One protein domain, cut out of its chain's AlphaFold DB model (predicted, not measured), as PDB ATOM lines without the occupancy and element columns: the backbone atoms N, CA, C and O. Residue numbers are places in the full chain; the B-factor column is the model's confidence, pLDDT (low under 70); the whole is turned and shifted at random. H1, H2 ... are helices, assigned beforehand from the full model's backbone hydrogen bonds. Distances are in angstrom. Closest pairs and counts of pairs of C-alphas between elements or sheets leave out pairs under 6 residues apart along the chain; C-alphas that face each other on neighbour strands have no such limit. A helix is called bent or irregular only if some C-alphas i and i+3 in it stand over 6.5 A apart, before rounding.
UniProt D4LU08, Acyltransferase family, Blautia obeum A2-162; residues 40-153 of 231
ATOM      1  N   ARG A  40      -4.710 -21.743  20.909       90.69
ATOM      2  CA  ARG A  40      -4.535 -20.400  20.327       90.69
ATOM      3  C   ARG A  40      -4.447 -20.384  18.795       90.69
ATOM      4  O   ARG A  40      -4.895 -19.425  18.173       90.69
ATOM      5  N   LYS A  41      -3.900 -21.441  18.179       91.56
ATOM      6  CA  LYS A  41      -3.858 -21.602  16.713       91.56
ATOM      7  C   LYS A  41      -5.265 -21.647  16.104       91.56
ATOM      8  O   LYS A  41      -5.492 -21.028  15.072       91.56
ATOM      9  N   VAL A  42      -6.212 -22.313  16.771       92.00
ATOM     10  CA  VAL A  42      -7.612 -22.407  16.326       92.00
ATOM     11  C   VAL A  42      -8.297 -21.045  16.412       92.00
ATOM     12  O   VAL A  42      -8.998 -20.660  15.485       92.00
ATOM     13  N   LEU A  43      -8.038 -20.263  17.464       92.38
ATOM     14  CA  LEU A  43      -8.575 -18.902  17.558       92.38
ATOM     15  C   LEU A  43      -8.073 -18.000  16.421       92.38
ATOM     16  O   LEU A  43      -8.859 -17.264  15.829       92.38
ATOM     17  N   TRP A  44      -6.782 -18.073  16.082       93.88
ATOM     18  CA  TRP A  44      -6.237 -17.346  14.932       93.88
ATOM     19  C   TRP A  44      -6.814 -17.827  13.605       93.88
ATOM     20  O   TRP A  44      -7.049 -17.005  12.725       93.88
ATOM     21  N   TYR A  45      -7.083 -19.126  13.471       92.38
ATOM     22  CA  TYR A  45      -7.776 -19.671  12.310       92.38
ATOM     23  C   TYR A  45      -9.203 -19.115  12.193       92.38
ATOM     24  O   TYR A  45      -9.579 -18.650  11.120       92.38
ATOM     25  N   ILE A  46      -9.972 -19.070  13.288       92.00
ATOM     26  CA  ILE A  46     -11.320 -18.472  13.315       92.00
ATOM     27  C   ILE A  46     -11.263 -16.997  12.909       92.00
ATOM     28  O   ILE A  46     -12.019 -16.567  12.045       92.00
ATOM     29  N   VAL A  47     -10.345 -16.220  13.487       94.12
ATOM     30  CA  VAL A  47     -10.194 -14.797  13.144       94.12
ATOM     31  C   VAL A  47      -9.762 -14.617  11.693       94.12
ATOM     32  O   VAL A  47     -10.327 -13.779  11.003       94.12
ATOM     33  N   GLY A  48      -8.778 -15.382  11.221       92.81
ATOM     34  CA  GLY A  48      -8.267 -15.278   9.856       92.81
ATOM     35  C   GLY A  48      -9.328 -15.637   8.822       92.81
ATOM     36  O   GLY A  48      -9.542 -14.886   7.873       92.81
ATOM     37  N   THR A  49     -10.048 -16.739   9.038       91.38
ATOM     38  CA  THR A  49     -11.153 -17.155   8.164       91.38
ATOM     39  C   THR A  49     -12.310 -16.159   8.197       91.38
ATOM     40  O   THR A  49     -12.786 -15.773   7.132       91.38
ATOM     41  N   ALA A  50     -12.708 -15.667   9.376       92.12
ATOM     42  CA  ALA A  50     -13.730 -14.627   9.496       92.12
ATOM     43  C   ALA A  50     -13.319 -13.334   8.788       92.12
ATOM     44  O   ALA A  50     -14.106 -12.752   8.045       92.12
ATOM     45  N   PHE A  51     -12.076 -12.897   8.989       93.38
ATOM     46  CA  PHE A  51     -11.560 -11.671   8.397       93.38
ATOM     47  C   PHE A  51     -11.532 -11.763   6.874       93.38
ATOM     48  O   PHE A  51     -11.980 -10.861   6.173       93.38
ATOM     49  N   ILE A  52     -11.069 -12.886   6.336       91.56
ATOM     50  CA  ILE A  52     -11.072 -13.096   4.894       91.56
ATOM     51  C   ILE A  52     -12.522 -13.107   4.383       91.56
ATOM     52  O   ILE A  52     -12.888 -12.241   3.589       91.56
ATOM     53  N   MET A  53     -13.364 -14.013   4.888       90.19
ATOM     54  CA  MET A  53     -14.684 -14.290   4.303       90.19
ATOM     55  C   MET A  53     -15.738 -13.213   4.562       90.19
ATOM     56  O   MET A  53     -16.556 -12.948   3.689       90.19
ATOM     57  N   TYR A  54     -15.730 -12.576   5.733       89.31
ATOM     58  CA  TYR A  54     -16.732 -11.569   6.100       89.31
ATOM     59  C   TYR A  54     -16.193 -10.142   6.016       89.31
ATOM     60  O   TYR A  54     -16.949  -9.218   5.701       89.31
ATOM     61  N   SER A  55     -14.892  -9.944   6.250       90.75
ATOM     62  CA  SER A  55     -14.309  -8.602   6.277       90.75
ATOM     63  C   SER A  55     -13.786  -8.131   4.921       90.75
ATOM     64  O   SER A  55     -14.035  -6.976   4.560       90.75
ATOM     65  N   CYS A  56     -13.095  -8.994   4.172       91.12
ATOM     66  CA  CYS A  56     -12.462  -8.648   2.894       91.12
ATOM     67  C   CYS A  56     -13.324  -9.023   1.681       91.12
ATOM     68  O   CYS A  56     -13.616  -8.162   0.849       91.12
ATOM     69  N   PHE A  57     -13.756 -10.284   1.593       89.50
ATOM     70  CA  PHE A  57     -14.467 -10.822   0.427       89.50
ATOM     71  C   PHE A  57     -15.697  -9.997   0.016       89.50
ATOM     72  O   PHE A  57     -15.789  -9.667  -1.160       89.50
ATOM     73  N   PRO A  58     -16.598  -9.561   0.921       88.38
ATOM     74  CA  PRO A  58     -17.775  -8.794   0.514       88.38
ATOM     75  C   PRO A  58     -17.421  -7.448  -0.121       88.38
ATOM     76  O   PRO A  58     -18.121  -6.988  -1.015       88.38
ATOM     77  N   VAL A  59     -16.324  -6.819   0.315       88.88
ATOM     78  CA  VAL A  59     -15.870  -5.551  -0.270       88.88
ATOM     79  C   VAL A  59     -15.219  -5.787  -1.631       88.88
ATOM     80  O   VAL A  59     -15.477  -5.039  -2.567       88.88
ATOM     81  N   ILE A  60     -14.426  -6.853  -1.769       89.00
ATOM     82  CA  ILE A  60     -13.829  -7.250  -3.051       89.00
ATOM     83  C   ILE A  60     -14.925  -7.597  -4.064       89.00
ATOM     84  O   ILE A  60     -14.909  -7.084  -5.179       89.00
ATOM     85  N   ASN A  61     -15.904  -8.403  -3.660       87.81
ATOM     86  CA  ASN A  61     -17.061  -8.773  -4.471       87.81
ATOM     87  C   ASN A  61     -17.818  -7.535  -4.963       87.81
ATOM     88  O   ASN A  61     -18.143  -7.454  -6.144       87.81
ATOM     89  N   GLN A  62     -18.023  -6.545  -4.091       86.31
ATOM     90  CA  GLN A  62     -18.682  -5.289  -4.452       86.31
ATOM     91  C   GLN A  62     -17.880  -4.456  -5.465       86.31
ATOM     92  O   GLN A  62     -18.468  -3.767  -6.293       86.31
ATOM     93  N   ILE A  63     -16.545  -4.493  -5.403       85.62
ATOM     94  CA  ILE A  63     -15.670  -3.723  -6.301       85.62
ATOM     95  C   ILE A  63     -15.504  -4.414  -7.656       85.62
ATOM     96  O   ILE A  63     -15.523  -3.745  -8.685       85.62
ATOM     97  N   ILE A  64     -15.313  -5.736  -7.660       86.25
ATOM     98  CA  ILE A  64     -15.035  -6.519  -8.873       86.25
ATOM     99  C   ILE A  64     -16.339  -6.962  -9.564       86.25
ATOM    100  O   ILE A  64     -16.334  -7.267 -10.752       86.25
ATOM    101  N   GLY A  65     -17.470  -6.975  -8.852       81.44
ATOM    102  CA  GLY A  65     -18.758  -7.442  -9.375       81.44
ATOM    103  C   GLY A  65     -18.900  -8.969  -9.390       81.44
ATOM    104  O   GLY A  65     -19.685  -9.506 -10.166       81.44
ATOM    105  N   ILE A  66     -18.136  -9.684  -8.553       80.88
ATOM    106  CA  ILE A  66     -18.187 -11.150  -8.456       80.88
ATOM    107  C   ILE A  66     -19.098 -11.567  -7.298       80.88
ATOM    108  O   ILE A  66     -18.888 -11.166  -6.156       80.88
ATOM    109  N   ASN A  67     -20.056 -12.456  -7.565       71.06
ATOM    110  CA  ASN A  67     -20.965 -13.004  -6.554       71.06
ATOM    111  C   ASN A  67     -20.423 -14.307  -5.942       71.06
ATOM    112  O   ASN A  67     -20.949 -15.389  -6.191       71.06
ATOM    113  N   MET A  68     -19.367 -14.217  -5.128       67.56
ATOM    114  CA  MET A  68     -18.900 -15.345  -4.307       67.56
ATOM    115  C   MET A  68     -19.530 -15.295  -2.910       67.56
ATOM    116  O   MET A  68     -19.164 -14.449  -2.095       67.56
ATOM    117  N   SER A  69     -20.454 -16.210  -2.609       69.69
ATOM    118  CA  SER A  69     -21.193 -16.271  -1.337       69.69
ATOM    119  C   SER A  69     -20.782 -17.468  -0.469       69.69
ATOM    120  O   SER A  69     -21.592 -18.318  -0.106       69.69
ATOM    121  N   ILE A  70     -19.503 -17.539  -0.095       77.25
ATOM    122  CA  ILE A  70     -19.039 -18.547   0.868       77.25
ATOM    123  C   ILE A  70     -19.384 -18.068   2.279       77.25
ATOM    124  O   ILE A  70     -18.927 -17.013   2.717       77.25
ATOM    125  N   THR A  71     -20.180 -18.852   3.003       77.69
ATOM    126  CA  THR A  71     -20.518 -18.570   4.402       77.69
ATOM    127  C   THR A  71     -19.831 -19.575   5.319       77.69
ATOM    128  O   THR A  71     -19.821 -20.773   5.053       77.69
ATOM    129  N   ILE A  72     -19.237 -19.083   6.409       81.81
ATOM    130  CA  ILE A  72     -18.655 -19.896   7.480       81.81
ATOM    131  C   ILE A  72     -19.487 -19.656   8.745       81.81
ATOM    132  O   ILE A  72     -19.180 -18.740   9.514       81.81
ATOM    133  N   PRO A  73     -20.526 -20.473   9.004       81.12
ATOM    134  CA  PRO A  73     -21.434 -20.266  10.133       81.12
ATOM    135  C   PRO A  73     -20.714 -20.144  11.481       81.12
ATOM    136  O   PRO A  73     -21.069 -19.300  12.299       81.12
ATOM    137  N   VAL A  74     -19.644 -20.924  11.673       77.81
ATOM    138  CA  VAL A  74     -18.837 -20.970  12.908       77.81
ATOM    139  C   VAL A  74     -18.186 -19.624  13.248       77.81
ATOM    140  O   VAL A  74     -17.957 -19.327  14.417       77.81
ATOM    141  N   ALA A  75     -17.889 -18.808  12.239       77.19
ATOM    142  CA  ALA A  75     -17.206 -17.527  12.397       77.19
ATOM    143  C   ALA A  75     -18.082 -16.342  11.947       77.19
ATOM    144  O   ALA A  75     -17.577 -15.247  11.697       77.19
ATOM    145  N   SER A  76     -19.390 -16.586  11.814       78.50
ATOM    146  CA  SER A  76     -20.368 -15.616  11.334       78.50
ATOM    147  C   SER A  76     -20.748 -14.581  12.398       78.50
ATOM    148  O   SER A  76     -20.473 -14.724  13.593       78.50
ATOM    149  N   GLY A  77     -21.384 -13.499  11.947       80.88
ATOM    150  CA  GLY A  77     -21.785 -12.394  12.811       80.88
ATOM    151  C   GLY A  77     -20.592 -11.633  13.393       80.88
ATOM    152  O   GLY A  77     -19.527 -11.528  12.787       80.88
ATOM    153  N   LEU A  78     -20.772 -11.081  14.593       89.56
ATOM    154  CA  LEU A  78     -19.761 -10.254  15.259       89.56
ATOM    155  C   LEU A  78     -18.803 -11.069  16.155       89.56
ATOM    156  O   LEU A  78     -18.097 -10.479  16.966       89.56
ATOM    157  N   ILE A  79     -18.732 -12.402  15.996       90.81
ATOM    158  CA  ILE A  79     -17.864 -13.309  16.786       90.81
ATOM    159  C   ILE A  79     -16.371 -12.993  16.603       90.81
ATOM    160  O   ILE A  79     -15.571 -13.200  17.519       90.81
ATOM    161  N   ILE A  80     -15.983 -12.426  15.456       93.12
ATOM    162  CA  ILE A  80     -14.603 -11.991  15.221       93.12
ATOM    163  C   ILE A  80     -14.106 -11.032  16.314       93.12
ATOM    164  O   ILE A  80     -12.959 -11.141  16.735       93.12
ATOM    165  N   PHE A  81     -14.964 -10.145  16.830       94.38
ATOM    166  CA  PHE A  81     -14.591  -9.132  17.818       94.38
ATOM    167  C   PHE A  81     -14.200  -9.700  19.191       94.38
ATOM    168  O   PHE A  81     -13.104  -9.375  19.647       94.38
ATOM    169  N   PRO A  82     -15.005 -10.543  19.869       93.69
ATOM    170  CA  PRO A  82     -14.604 -11.136  21.143       93.69
ATOM    171  C   PRO A  82     -13.383 -12.054  21.003       93.69
ATOM    172  O   PRO A  82     -12.503 -12.018  21.864       93.69
ATOM    173  N   VAL A  83     -13.271 -12.826  19.913       94.44
ATOM    174  CA  VAL A  83     -12.125 -13.731  19.706       94.44
ATOM    175  C   VAL A  83     -10.836 -12.947  19.439       94.44
ATOM    176  O   VAL A  83      -9.814 -13.188  20.090       94.44
ATOM    177  N   LEU A  84     -10.876 -11.975  18.523       95.12
ATOM    178  CA  LEU A  84      -9.740 -11.098  18.235       95.12
ATOM    179  C   LEU A  84      -9.374 -10.254  19.461       95.12
ATOM    180  O   LEU A  84      -8.195 -10.129  19.789       95.12
ATOM    181  N   GLY A  85     -10.371  -9.729  20.173       94.94
ATOM    182  CA  GLY A  85     -10.191  -8.991  21.421       94.94
ATOM    183  C   GLY A  85      -9.464  -9.817  22.480       94.94
ATOM    184  O   GLY A  85      -8.491  -9.337  23.056       94.94
ATOM    185  N   TYR A  86      -9.850 -11.081  22.680       94.81
ATOM    186  CA  TYR A  86      -9.161 -11.994  23.599       94.81
ATOM    187  C   TYR A  86      -7.699 -12.246  23.193       94.81
ATOM    188  O   TYR A  86      -6.783 -12.173  24.023       94.81
ATOM    189  N   LEU A  87      -7.451 -12.501  21.905       94.69
ATOM    190  CA  LEU A  87      -6.092 -12.682  21.392       94.69
ATOM    191  C   LEU A  87      -5.239 -11.429  21.637       94.69
ATOM    192  O   LEU A  87      -4.115 -11.549  22.130       94.69
ATOM    193  N   LEU A  88      -5.778 -10.241  21.340       95.00
ATOM    194  CA  LEU A  88      -5.107  -8.949  21.529       95.00
ATOM    195  C   LEU A  88      -4.918  -8.608  23.007       95.00
ATOM    196  O   LEU A  88      -3.902  -8.010  23.362       95.00
ATOM    197  N   ALA A  89      -5.839  -9.010  23.882       93.81
ATOM    198  CA  ALA A  89      -5.737  -8.820  25.327       93.81
ATOM    199  C   ALA A  89      -4.596  -9.650  25.932       93.81
ATOM    200  O   ALA A  89      -3.844  -9.148  26.763       93.81
ATOM    201  N   THR A  90      -4.409 -10.883  25.462       91.62
ATOM    202  CA  THR A  90      -3.426 -11.833  26.015       91.62
ATOM    203  C   THR A  90      -2.050 -11.779  25.353       91.62
ATOM    204  O   THR A  90      -1.115 -12.411  25.832       91.62
ATOM    205  N   MET A  91      -1.891 -11.066  24.234       89.75
ATOM    206  CA  MET A  91      -0.591 -10.899  23.571       89.75
ATOM    207  C   MET A  91       0.071  -9.562  23.904       89.75
ATOM    208  O   MET A  91      -0.587  -8.521  23.969       89.75
ATOM    209  N   GLU A  92       1.394  -9.562  24.012       86.88
ATOM    210  CA  GLU A  92       2.177  -8.335  23.937       86.88
ATOM    211  C   GLU A  92       2.598  -8.084  22.492       86.88
ATOM    212  O   GLU A  92       3.275  -8.895  21.860       86.88
ATOM    213  N   LEU A  93       2.159  -6.954  21.940       87.62
ATOM    214  CA  LEU A  93       2.485  -6.579  20.572       87.62
ATOM    215  C   LEU A  93       3.794  -5.793  20.531       87.62
ATOM    216  O   LEU A  93       3.926  -4.732  21.149       87.62
ATOM    217  N   ARG A  94       4.739  -6.266  19.713       90.88
ATOM    218  CA  ARG A  94       5.988  -5.547  19.428       90.88
ATOM    219  C   ARG A  94       5.686  -4.179  18.806       90.88
ATOM    220  O   ARG A  94       4.741  -4.030  18.032       90.88
ATOM    221  N   ARG A  95       6.548  -3.184  19.066       88.88
ATOM    222  CA  ARG A  95       6.428  -1.815  18.514       88.88
ATOM    223  C   ARG A  95       6.166  -1.792  17.001       88.88
ATOM    224  O   ARG A  95       5.259  -1.090  16.574       88.88
ATOM    225  N   LYS A  96       6.902  -2.598  16.222       90.88
ATOM    226  CA  LYS A  96       6.734  -2.698  14.760       90.88
ATOM    227  C   LYS A  96       5.336  -3.192  14.366       90.88
ATOM    228  O   LYS A  96       4.696  -2.590  13.518       90.88
ATOM    229  N   THR A  97       4.835  -4.243  15.013       91.25
ATOM    230  CA  THR A  97       3.503  -4.806  14.732       91.25
ATOM    231  C   THR A  97       2.389  -3.820  15.071       91.25
ATOM    232  O   THR A  97       1.434  -3.692  14.314       91.25
ATOM    233  N   ARG A  98       2.527  -3.067  16.172       92.62
ATOM    234  CA  ARG A  98       1.568  -2.007  16.526       92.62
ATOM    235  C   ARG A  98       1.545  -0.886  15.492       92.62
ATOM    236  O   ARG A  98       0.470  -0.441  15.121       92.62
ATOM    237  N   PHE A  99       2.717  -0.463  15.019       94.38
ATOM    238  CA  PHE A  99       2.815   0.550  13.971       94.38
ATOM    239  C   PHE A  99       2.075   0.111  12.701       94.38
ATOM    240  O   PHE A  99       1.225   0.849  12.214       94.38
ATOM    241  N   TRP A 100       2.316  -1.116  12.227       95.62
ATOM    242  CA  TRP A 100       1.613  -1.658  11.060       95.62
ATOM    243  C   TRP A 100       0.105  -1.797  11.279       95.62
ATOM    244  O   TRP A 100      -0.670  -1.466  10.384       95.62
ATOM    245  N   LEU A 101      -0.325  -2.211  12.473       95.56
ATOM    246  CA  LEU A 101      -1.746  -2.253  12.822       95.56
ATOM    247  C   LEU A 101      -2.381  -0.860  12.718       95.56
ATOM    248  O   LEU A 101      -3.404  -0.708  12.058       95.56
ATOM    249  N   TYR A 102      -1.763   0.166  13.304       96.25
ATOM    250  CA  TYR A 102      -2.292   1.531  13.254       96.25
ATOM    251  C   TYR A 102      -2.282   2.109  11.836       96.25
ATOM    252  O   TYR A 102      -3.285   2.679  11.411       96.25
ATOM    253  N   ALA A 103      -1.200   1.907  11.081       96.62
ATOM    254  CA  ALA A 103      -1.115   2.331   9.687       96.62
ATOM    255  C   ALA A 103      -2.212   1.670   8.834       96.62
ATOM    256  O   ALA A 103      -2.924   2.355   8.102       96.62
ATOM    257  N   SER A 104      -2.413   0.354   8.987       95.94
ATOM    258  CA  SER A 104      -3.466  -0.374   8.270       95.94
ATOM    259  C   SER A 104      -4.873   0.089   8.658       95.94
ATOM    260  O   SER A 104      -5.721   0.234   7.782       95.94
ATOM    261  N   ALA A 105      -5.123   0.395   9.934       96.38
ATOM    262  CA  ALA A 105      -6.409   0.905  10.398       96.38
ATOM    263  C   ALA A 105      -6.726   2.298   9.840       96.38
ATOM    264  O   ALA A 105      -7.853   2.539   9.402       96.38
ATOM    265  N   ILE A 106      -5.737   3.199   9.810       96.81
ATOM    266  CA  ILE A 106      -5.881   4.530   9.206       96.81
ATOM    267  C   ILE A 106      -6.170   4.384   7.712       96.81
ATOM    268  O   ILE A 106      -7.172   4.912   7.234       96.81
ATOM    269  N   MET A 107      -5.358   3.606   6.993       96.69
ATOM    270  CA  MET A 107      -5.521   3.388   5.556       96.69
ATOM    271  C   MET A 107      -6.880   2.763   5.213       96.69
ATOM    272  O   MET A 107      -7.567   3.235   4.312       96.69
ATOM    273  N   ALA A 108      -7.317   1.749   5.964       95.38
ATOM    274  CA  ALA A 108      -8.611   1.105   5.755       95.38
ATOM    275  C   ALA A 108      -9.792   2.044   6.066       95.38
ATOM    276  O   ALA A 108     -10.807   2.039   5.367       95.38
ATOM    277  N   THR A 109      -9.653   2.894   7.084       93.50
ATOM    278  CA  THR A 109     -10.662   3.906   7.419       93.50
ATOM    279  C   THR A 109     -10.744   4.984   6.338       93.50
ATOM    280  O   THR A 109     -11.845   5.346   5.923       93.50
ATOM    281  N   MET A 110      -9.598   5.462   5.842       95.31
ATOM    282  CA  MET A 110      -9.539   6.397   4.716       95.31
ATOM    283  C   MET A 110     -10.167   5.788   3.465       95.31
ATOM    284  O   MET A 110     -10.999   6.438   2.840       95.31
ATOM    285  N   PHE A 111      -9.850   4.527   3.156       94.31
ATOM    286  CA  PHE A 111     -10.468   3.789   2.056       94.31
ATOM    287  C   PHE A 111     -11.997   3.823   2.148       94.31
ATOM    288  O   PHE A 111     -12.651   4.176   1.171       94.31
ATOM    289  N   ARG A 112     -12.573   3.534   3.323       92.94
ATOM    290  CA  ARG A 112     -14.030   3.572   3.523       92.94
ATOM    291  C   ARG A 112     -14.616   4.940   3.179       92.94
ATOM    292  O   ARG A 112     -15.594   5.013   2.444       92.94
ATOM    293  N   TYR A 113     -14.037   6.013   3.718       91.38
ATOM    294  CA  TYR A 113     -14.555   7.364   3.492       91.38
ATOM    295  C   TYR A 113     -14.399   7.808   2.038       91.38
ATOM    296  O   TYR A 113     -15.345   8.353   1.479       91.38
ATOM    297  N   ILE A 114     -13.245   7.538   1.422       92.94
ATOM    298  CA  ILE A 114     -12.978   7.872   0.018       92.94
ATOM    299  C   ILE A 114     -13.926   7.096  -0.900       92.94
ATOM    300  O   ILE A 114     -14.560   7.701  -1.760       92.94
ATOM    301  N   TYR A 115     -14.072   5.785  -0.692       91.50
ATOM    302  CA  TYR A 115     -14.970   4.947  -1.487       91.50
ATOM    303  C   TYR A 115     -16.412   5.449  -1.395       91.50
ATOM    304  O   TYR A 115     -17.019   5.759  -2.418       91.50
ATOM    305  N   THR A 116     -16.937   5.610  -0.174       90.25
ATOM    306  CA  THR A 116     -18.306   6.094   0.027       90.25
ATOM    307  C   THR A 116     -18.494   7.492  -0.556       90.25
ATOM    308  O   THR A 116     -19.538   7.745  -1.142       90.25
ATOM    309  N   TYR A 117     -17.511   8.393  -0.452       89.38
ATOM    310  CA  TYR A 117     -17.605   9.732  -1.038       89.38
ATOM    311  C   TYR A 117     -17.682   9.691  -2.569       89.38
ATOM    312  O   TYR A 117     -18.605  10.259  -3.148       89.38
ATOM    313  N   ILE A 118     -16.758   8.976  -3.221       90.56
ATOM    314  CA  ILE A 118     -16.713   8.872  -4.687       90.56
ATOM    315  C   ILE A 118     -17.985   8.210  -5.221       90.56
ATOM    316  O   ILE A 118     -18.567   8.705  -6.186       90.56
ATOM    317  N   TRP A 119     -18.432   7.112  -4.606       87.88
ATOM    318  CA  TRP A 119     -19.638   6.416  -5.056       87.88
ATOM    319  C   TRP A 119     -20.894   7.232  -4.781       87.88
ATOM    320  O   TRP A 119     -21.708   7.359  -5.685       87.88
ATOM    321  N   SER A 120     -21.007   7.873  -3.612       88.50
ATOM    322  CA  SER A 120     -22.173   8.716  -3.315       88.50
ATOM    323  C   SER A 120     -22.283   9.911  -4.257       88.50
ATOM    324  O   SER A 120     -23.386  10.300  -4.627       88.50
ATOM    325  N   TYR A 121     -21.146  10.489  -4.657       87.94
ATOM    326  CA  TYR A 121     -21.120  11.567  -5.643       87.94
ATOM    327  C   TYR A 121     -21.604  11.087  -7.018       87.94
ATOM    328  O   TYR A 121     -22.329  11.800  -7.698       87.94
ATOM    329  N   ARG A 122     -21.241   9.861  -7.415       85.88
ATOM    330  CA  ARG A 122     -21.663   9.268  -8.695       85.88
ATOM    331  C   ARG A 122     -23.133   8.856  -8.719       85.88
ATOM    332  O   ARG A 122     -23.745   8.905  -9.775       85.88
ATOM    333  N   THR A 123     -23.674   8.402  -7.591       82.81
ATOM    334  CA  THR A 123     -25.050   7.890  -7.490       82.81
ATOM    335  C   THR A 123     -26.053   8.932  -6.998       82.81
ATOM    336  O   THR A 123     -27.203   8.573  -6.754       82.81
ATOM    337  N   GLU A 124     -25.617  10.181  -6.775       82.56
ATOM    338  CA  GLU A 124     -26.398  11.307  -6.216       82.56
ATOM    339  C   GLU A 124     -27.147  10.978  -4.907       82.56
ATOM    340  O   GLU A 124     -28.055  11.677  -4.460       82.56
ATOM    341  N   THR A 125     -26.750   9.890  -4.256       83.19
ATOM    342  CA  THR A 125     -27.400   9.290  -3.093       83.19
ATOM    343  C   THR A 125     -26.322   8.710  -2.193       83.19
ATOM    344  O   THR A 125     -25.234   8.374  -2.649       83.19
ATOM    345  N   THR A 126     -26.583   8.598  -0.889       79.50
ATOM    346  CA  THR A 126     -25.576   8.054   0.034       79.50
ATOM    347  C   THR A 126     -25.337   6.574  -0.248       79.50
ATOM    348  O   THR A 126     -26.191   5.742   0.065       79.50
ATOM    349  N   ASP A 127     -24.147   6.244  -0.746       83.00
ATOM    350  CA  ASP A 127     -23.751   4.866  -0.992       83.00
ATOM    351  C   ASP A 127     -23.694   4.069   0.322       83.00
ATOM    352  O   ASP A 127     -23.117   4.478   1.341       83.00
ATOM    353  N   VAL A 128     -24.347   2.912   0.297       82.94
ATOM    354  CA  VAL A 128     -24.423   1.973   1.419       82.94
ATOM    355  C   VAL A 128     -23.810   0.618   1.084       82.94
ATOM    356  O   VAL A 128     -23.781  -0.249   1.952       82.94
ATOM    357  N   SER A 129     -23.296   0.448  -0.136       82.38
ATOM    358  CA  SER A 129     -22.897  -0.845  -0.697       82.38
ATOM    359  C   SER A 129     -21.848  -1.585   0.132       82.38
ATOM    360  O   SER A 129     -21.970  -2.780   0.384       82.38
ATOM    361  N   ILE A 130     -20.845  -0.865   0.633       86.00
ATOM    362  CA  ILE A 130     -19.790  -1.454   1.459       86.00
ATOM    363  C   ILE A 130     -20.061  -1.337   2.959       86.00
ATOM    364  O   ILE A 130     -19.172  -1.686   3.735       86.00
ATOM    365  N   LYS A 131     -21.220  -0.829   3.409       85.19
ATOM    366  CA  LYS A 131     -21.499  -0.654   4.845       85.19
ATOM    367  C   LYS A 131     -21.578  -2.012   5.547       85.19
ATOM    368  O   LYS A 131     -22.208  -2.948   5.073       85.19
ATOM    369  N   GLY A 132     -20.937  -2.107   6.707       85.19
ATOM    370  CA  GLY A 132     -21.022  -3.278   7.573       85.19
ATOM    371  C   GLY A 132     -20.089  -3.160   8.771       85.19
ATOM    372  O   GLY A 132     -19.076  -2.450   8.738       85.19
ATOM    373  N   TYR A 133     -20.434  -3.857   9.846       87.81
ATOM    374  CA  TYR A 133     -19.672  -3.825  11.095       87.81
ATOM    375  C   TYR A 133     -18.498  -4.799  11.053       87.81
ATOM    376  O   TYR A 133     -17.451  -4.546  11.634       87.81
ATOM    377  N   GLU A 134     -18.647  -5.877  10.302       89.94
ATOM    378  CA  GLU A 134     -17.678  -6.944  10.122       89.94
ATOM    379  C   GLU A 134     -16.666  -6.670   9.003       89.94
ATOM    380  O   GLU A 134     -15.757  -7.470   8.825       89.94
ATOM    381  N   LYS A 135     -16.774  -5.555   8.263       93.19
ATOM    382  CA  LYS A 135     -15.859  -5.213   7.156       93.19
ATOM    383  C   LYS A 135     -14.434  -4.939   7.636       93.19
ATOM    384  O   LYS A 135     -14.220  -4.528   8.778       93.19
ATOM    385  N   PHE A 136     -13.450  -5.108   6.749       94.25
ATOM    386  CA  PHE A 136     -12.028  -5.058   7.123       94.25
ATOM    387  C   PHE A 136     -11.636  -3.729   7.769       94.25
ATOM    388  O   PHE A 136     -10.899  -3.715   8.752       94.25
ATOM    389  N   TYR A 137     -12.192  -2.620   7.276       94.25
ATOM    390  CA  TYR A 137     -11.954  -1.294   7.834       94.25
ATOM    391  C   TYR A 137     -12.475  -1.160   9.271       94.25
ATOM    392  O   TYR A 137     -11.811  -0.544  10.101       94.25
ATOM    393  N   SER A 138     -13.609  -1.783   9.597       94.00
ATOM    394  CA  SER A 138     -14.203  -1.758  10.938       94.00
ATOM    395  C   SER A 138     -13.417  -2.644  11.901       94.00
ATOM    396  O   SER A 138     -13.122  -2.230  13.021       94.00
ATOM    397  N   VAL A 139     -13.017  -3.841  11.455       95.56
ATOM    398  CA  VAL A 139     -12.236  -4.787  12.268       95.56
ATOM    399  C   VAL A 139     -10.844  -4.234  12.578       95.56
ATOM    400  O   VAL A 139     -10.422  -4.262  13.735       95.56
ATOM    401  N   LEU A 140     -10.143  -3.682  11.580       96.31
ATOM    402  CA  LEU A 140      -8.820  -3.081  11.777       96.31
ATOM    403  C   LEU A 140      -8.886  -1.853  12.688       96.31
ATOM    404  O   LEU A 140      -8.050  -1.717  13.580       96.31
ATOM    405  N   LEU A 141      -9.895  -0.992  12.512       96.38
ATOM    406  CA  LEU A 141     -10.101   0.165  13.382       96.38
ATOM    407  C   LEU A 141     -10.376  -0.262  14.828       96.38
ATOM    408  O   LEU A 141      -9.732   0.249  15.745       96.38
ATOM    409  N   ALA A 142     -11.274  -1.226  15.043       95.94
ATOM    410  CA  ALA A 142     -11.574  -1.739  16.377       95.94
ATOM    411  C   ALA A 142     -10.336  -2.364  17.039       95.94
ATOM    412  O   ALA A 142     -10.046  -2.070  18.198       95.94
ATOM    413  N   ALA A 143      -9.566  -3.167  16.298       96.38
ATOM    414  CA  ALA A 143      -8.320  -3.756  16.783       96.38
ATOM    415  C   ALA A 143      -7.277  -2.684  17.139       96.38
ATOM    416  O   ALA A 143      -6.646  -2.765  18.194       96.38
ATOM    417  N   ALA A 144      -7.113  -1.660  16.299       96.56
ATOM    418  CA  ALA A 144      -6.199  -0.550  16.549       96.56
ATOM    419  C   ALA A 144      -6.591   0.251  17.796       96.56
ATOM    420  O   ALA A 144      -5.748   0.463  18.668       96.56
ATOM    421  N   VAL A 145      -7.861   0.646  17.924       96.50
ATOM    422  CA  VAL A 145      -8.363   1.376  19.101       96.50
ATOM    423  C   VAL A 145      -8.213   0.532  20.366       96.50
ATOM    424  O   VAL A 145      -7.732   1.034  21.381       96.50
ATOM    425  N   PHE A 146      -8.538  -0.761  20.302       96.44
ATOM    426  CA  PHE A 146      -8.366  -1.682  21.424       96.44
ATOM    427  C   PHE A 146      -6.904  -1.758  21.882       96.44
ATOM    428  O   PHE A 146      -6.606  -1.600  23.066       96.44
ATOM    429  N   VAL A 147      -5.972  -1.955  20.945       95.88
ATOM    430  CA  VAL A 147      -4.535  -2.019  21.247       95.88
ATOM    431  C   VAL A 147      -4.020  -0.676  21.764       95.88
ATOM    432  O   VAL A 147      -3.196  -0.663  22.680       95.88
ATOM    433  N   LEU A 148      -4.506   0.446  21.235       94.75
ATOM    434  CA  LEU A 148      -4.151   1.778  21.714       94.75
ATOM    435  C   LEU A 148      -4.564   1.948  23.177       94.75
ATOM    436  O   LEU A 148      -3.704   2.224  24.012       94.75
ATOM    437  N   ILE A 149      -5.834   1.691  23.498       93.06
ATOM    438  CA  ILE A 149      -6.386   1.797  24.857       93.06
ATOM    439  C   ILE A 149      -5.665   0.850  25.822       93.06
ATOM    440  O   ILE A 149      -5.316   1.258  26.930       93.06
ATOM    441  N   LYS A 150      -5.385  -0.389  25.400       91.44
ATOM    442  CA  LYS A 150      -4.655  -1.384  26.202       91.44
ATOM    443  C   LYS A 150      -3.253  -0.910  26.597       91.44
ATOM    444  O   LYS A 150      -2.790  -1.209  27.691       91.44
ATOM    445  N   ASN A 151      -2.554  -0.218  25.698       89.81
ATOM    446  CA  ASN A 151      -1.166   0.195  25.920       89.81
ATOM    447  C   ASN A 151      -1.031   1.483  26.748       89.81
ATOM    448  O   ASN A 151       0.090   1.862  27.099       89.81
ATOM    449  N   ILE A 152      -2.136   2.170  27.048       90.25
ATOM    450  CA  ILE A 152      -2.121   3.357  27.902       90.25
ATOM    451  C   ILE A 152      -1.911   2.925  29.358       90.25
ATOM    452  O   ILE A 152      -2.623   2.074  29.887       90.25
ATOM    453  N   LYS A 153      -0.942   3.549  30.040       88.00
ATOM    454  CA  LYS A 153      -0.693   3.346  31.476       88.00
ATOM    455  C   LYS A 153      -1.730   4.102  32.311       88.00
ATOM    456  O   LYS A 153      -1.432   5.153  32.881       88.00
TER     457      LYS A 153
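What this domain is: This is residues 40 to 153 of the 231 residues of the protein "Acyltransferase family" of Blautia obeum A2-162 (UniProt D4LU08). Four helices make a crossed pack with the short helix H4 in the middle: the long helix H3 lies along one side of it, and H1 and H2, which cross each other, lie on the other. H4 folds back along H3 as a helical hairpin, and its first residues meet H1 near that helix's midpoint. The printed part has 114 residues with four named helices, in the order H1, H2, H3, H4, and no named strand; the class is all helix. It is compact, with a radius of gyration of the C-alphas of 15.3 A and spans of 46 by 32 by 19 A.

How they stand to each other: H1, residues 40 to 64, has a kink of 31 degrees near residue 58. With residues 40 to 51 alone it touches H2, residues 77 to 90; the closest C-alphas, those of Val 47 and Ile 80, are 5.6 A apart. These two run opposite ways at a steep tilt of 46 degrees. H3, residues 95 to 122, is apart from H1 and from H2. H4, residues 136 to 151, is the hub, touching the three other helices. Its residues 136 to 139 touch residues 51 to 56 of H1, with the C-alphas of Ser 55 and Phe 136 closest at 4.3 A; the helices run opposite ways at a steep tilt of 42 degrees. H2 and H4 touch and run the same way at a shallow tilt of 29 degrees, the closest C-alphas being those of Leu 88 and Val 147, 7.0 A apart. H3 and H4 form a helical hairpin, running opposite ways at a steep tilt of 37 degrees, only just past shallow; their closest C-alphas, those of Ala 108 and Tyr 137, are 4.6 A apart. In H3 and H4 every O i to N i+4 pair is within hydrogen-bond range; in H1 it is 18 of 21 and in H2 8 of 10.

Where its parts are: H1 begins at C-alpha 40, (-4.535, -20.400, 20.327), and measures 34.0 A. It is irregular, but only just: C-alphas 55 and 58 are 6.7 A apart. H2 measures 22.6 A and is irregular, with C-alphas 77 and 80 7.6 A apart. H3, the longest, begins at C-alpha 95, (6.428, -1.815, 18.514), and measures 40.6 A. H4 measures 22.3 A and ends at C-alpha 151, (-1.166, 0.195, 25.920).

The domain as a whole: The two C-alphas farthest apart, those of Arg 40 and Glu 124, are 46.8 A apart. The printed part has no cut. The links from H1 to H2, residues 65 to 76, and from H3 to H4, residues 123 to 135, are long; that from H2 to H3 is tight. The mean pLDDT of the printed part is 89.8, and residues 68 to 69 are under 70.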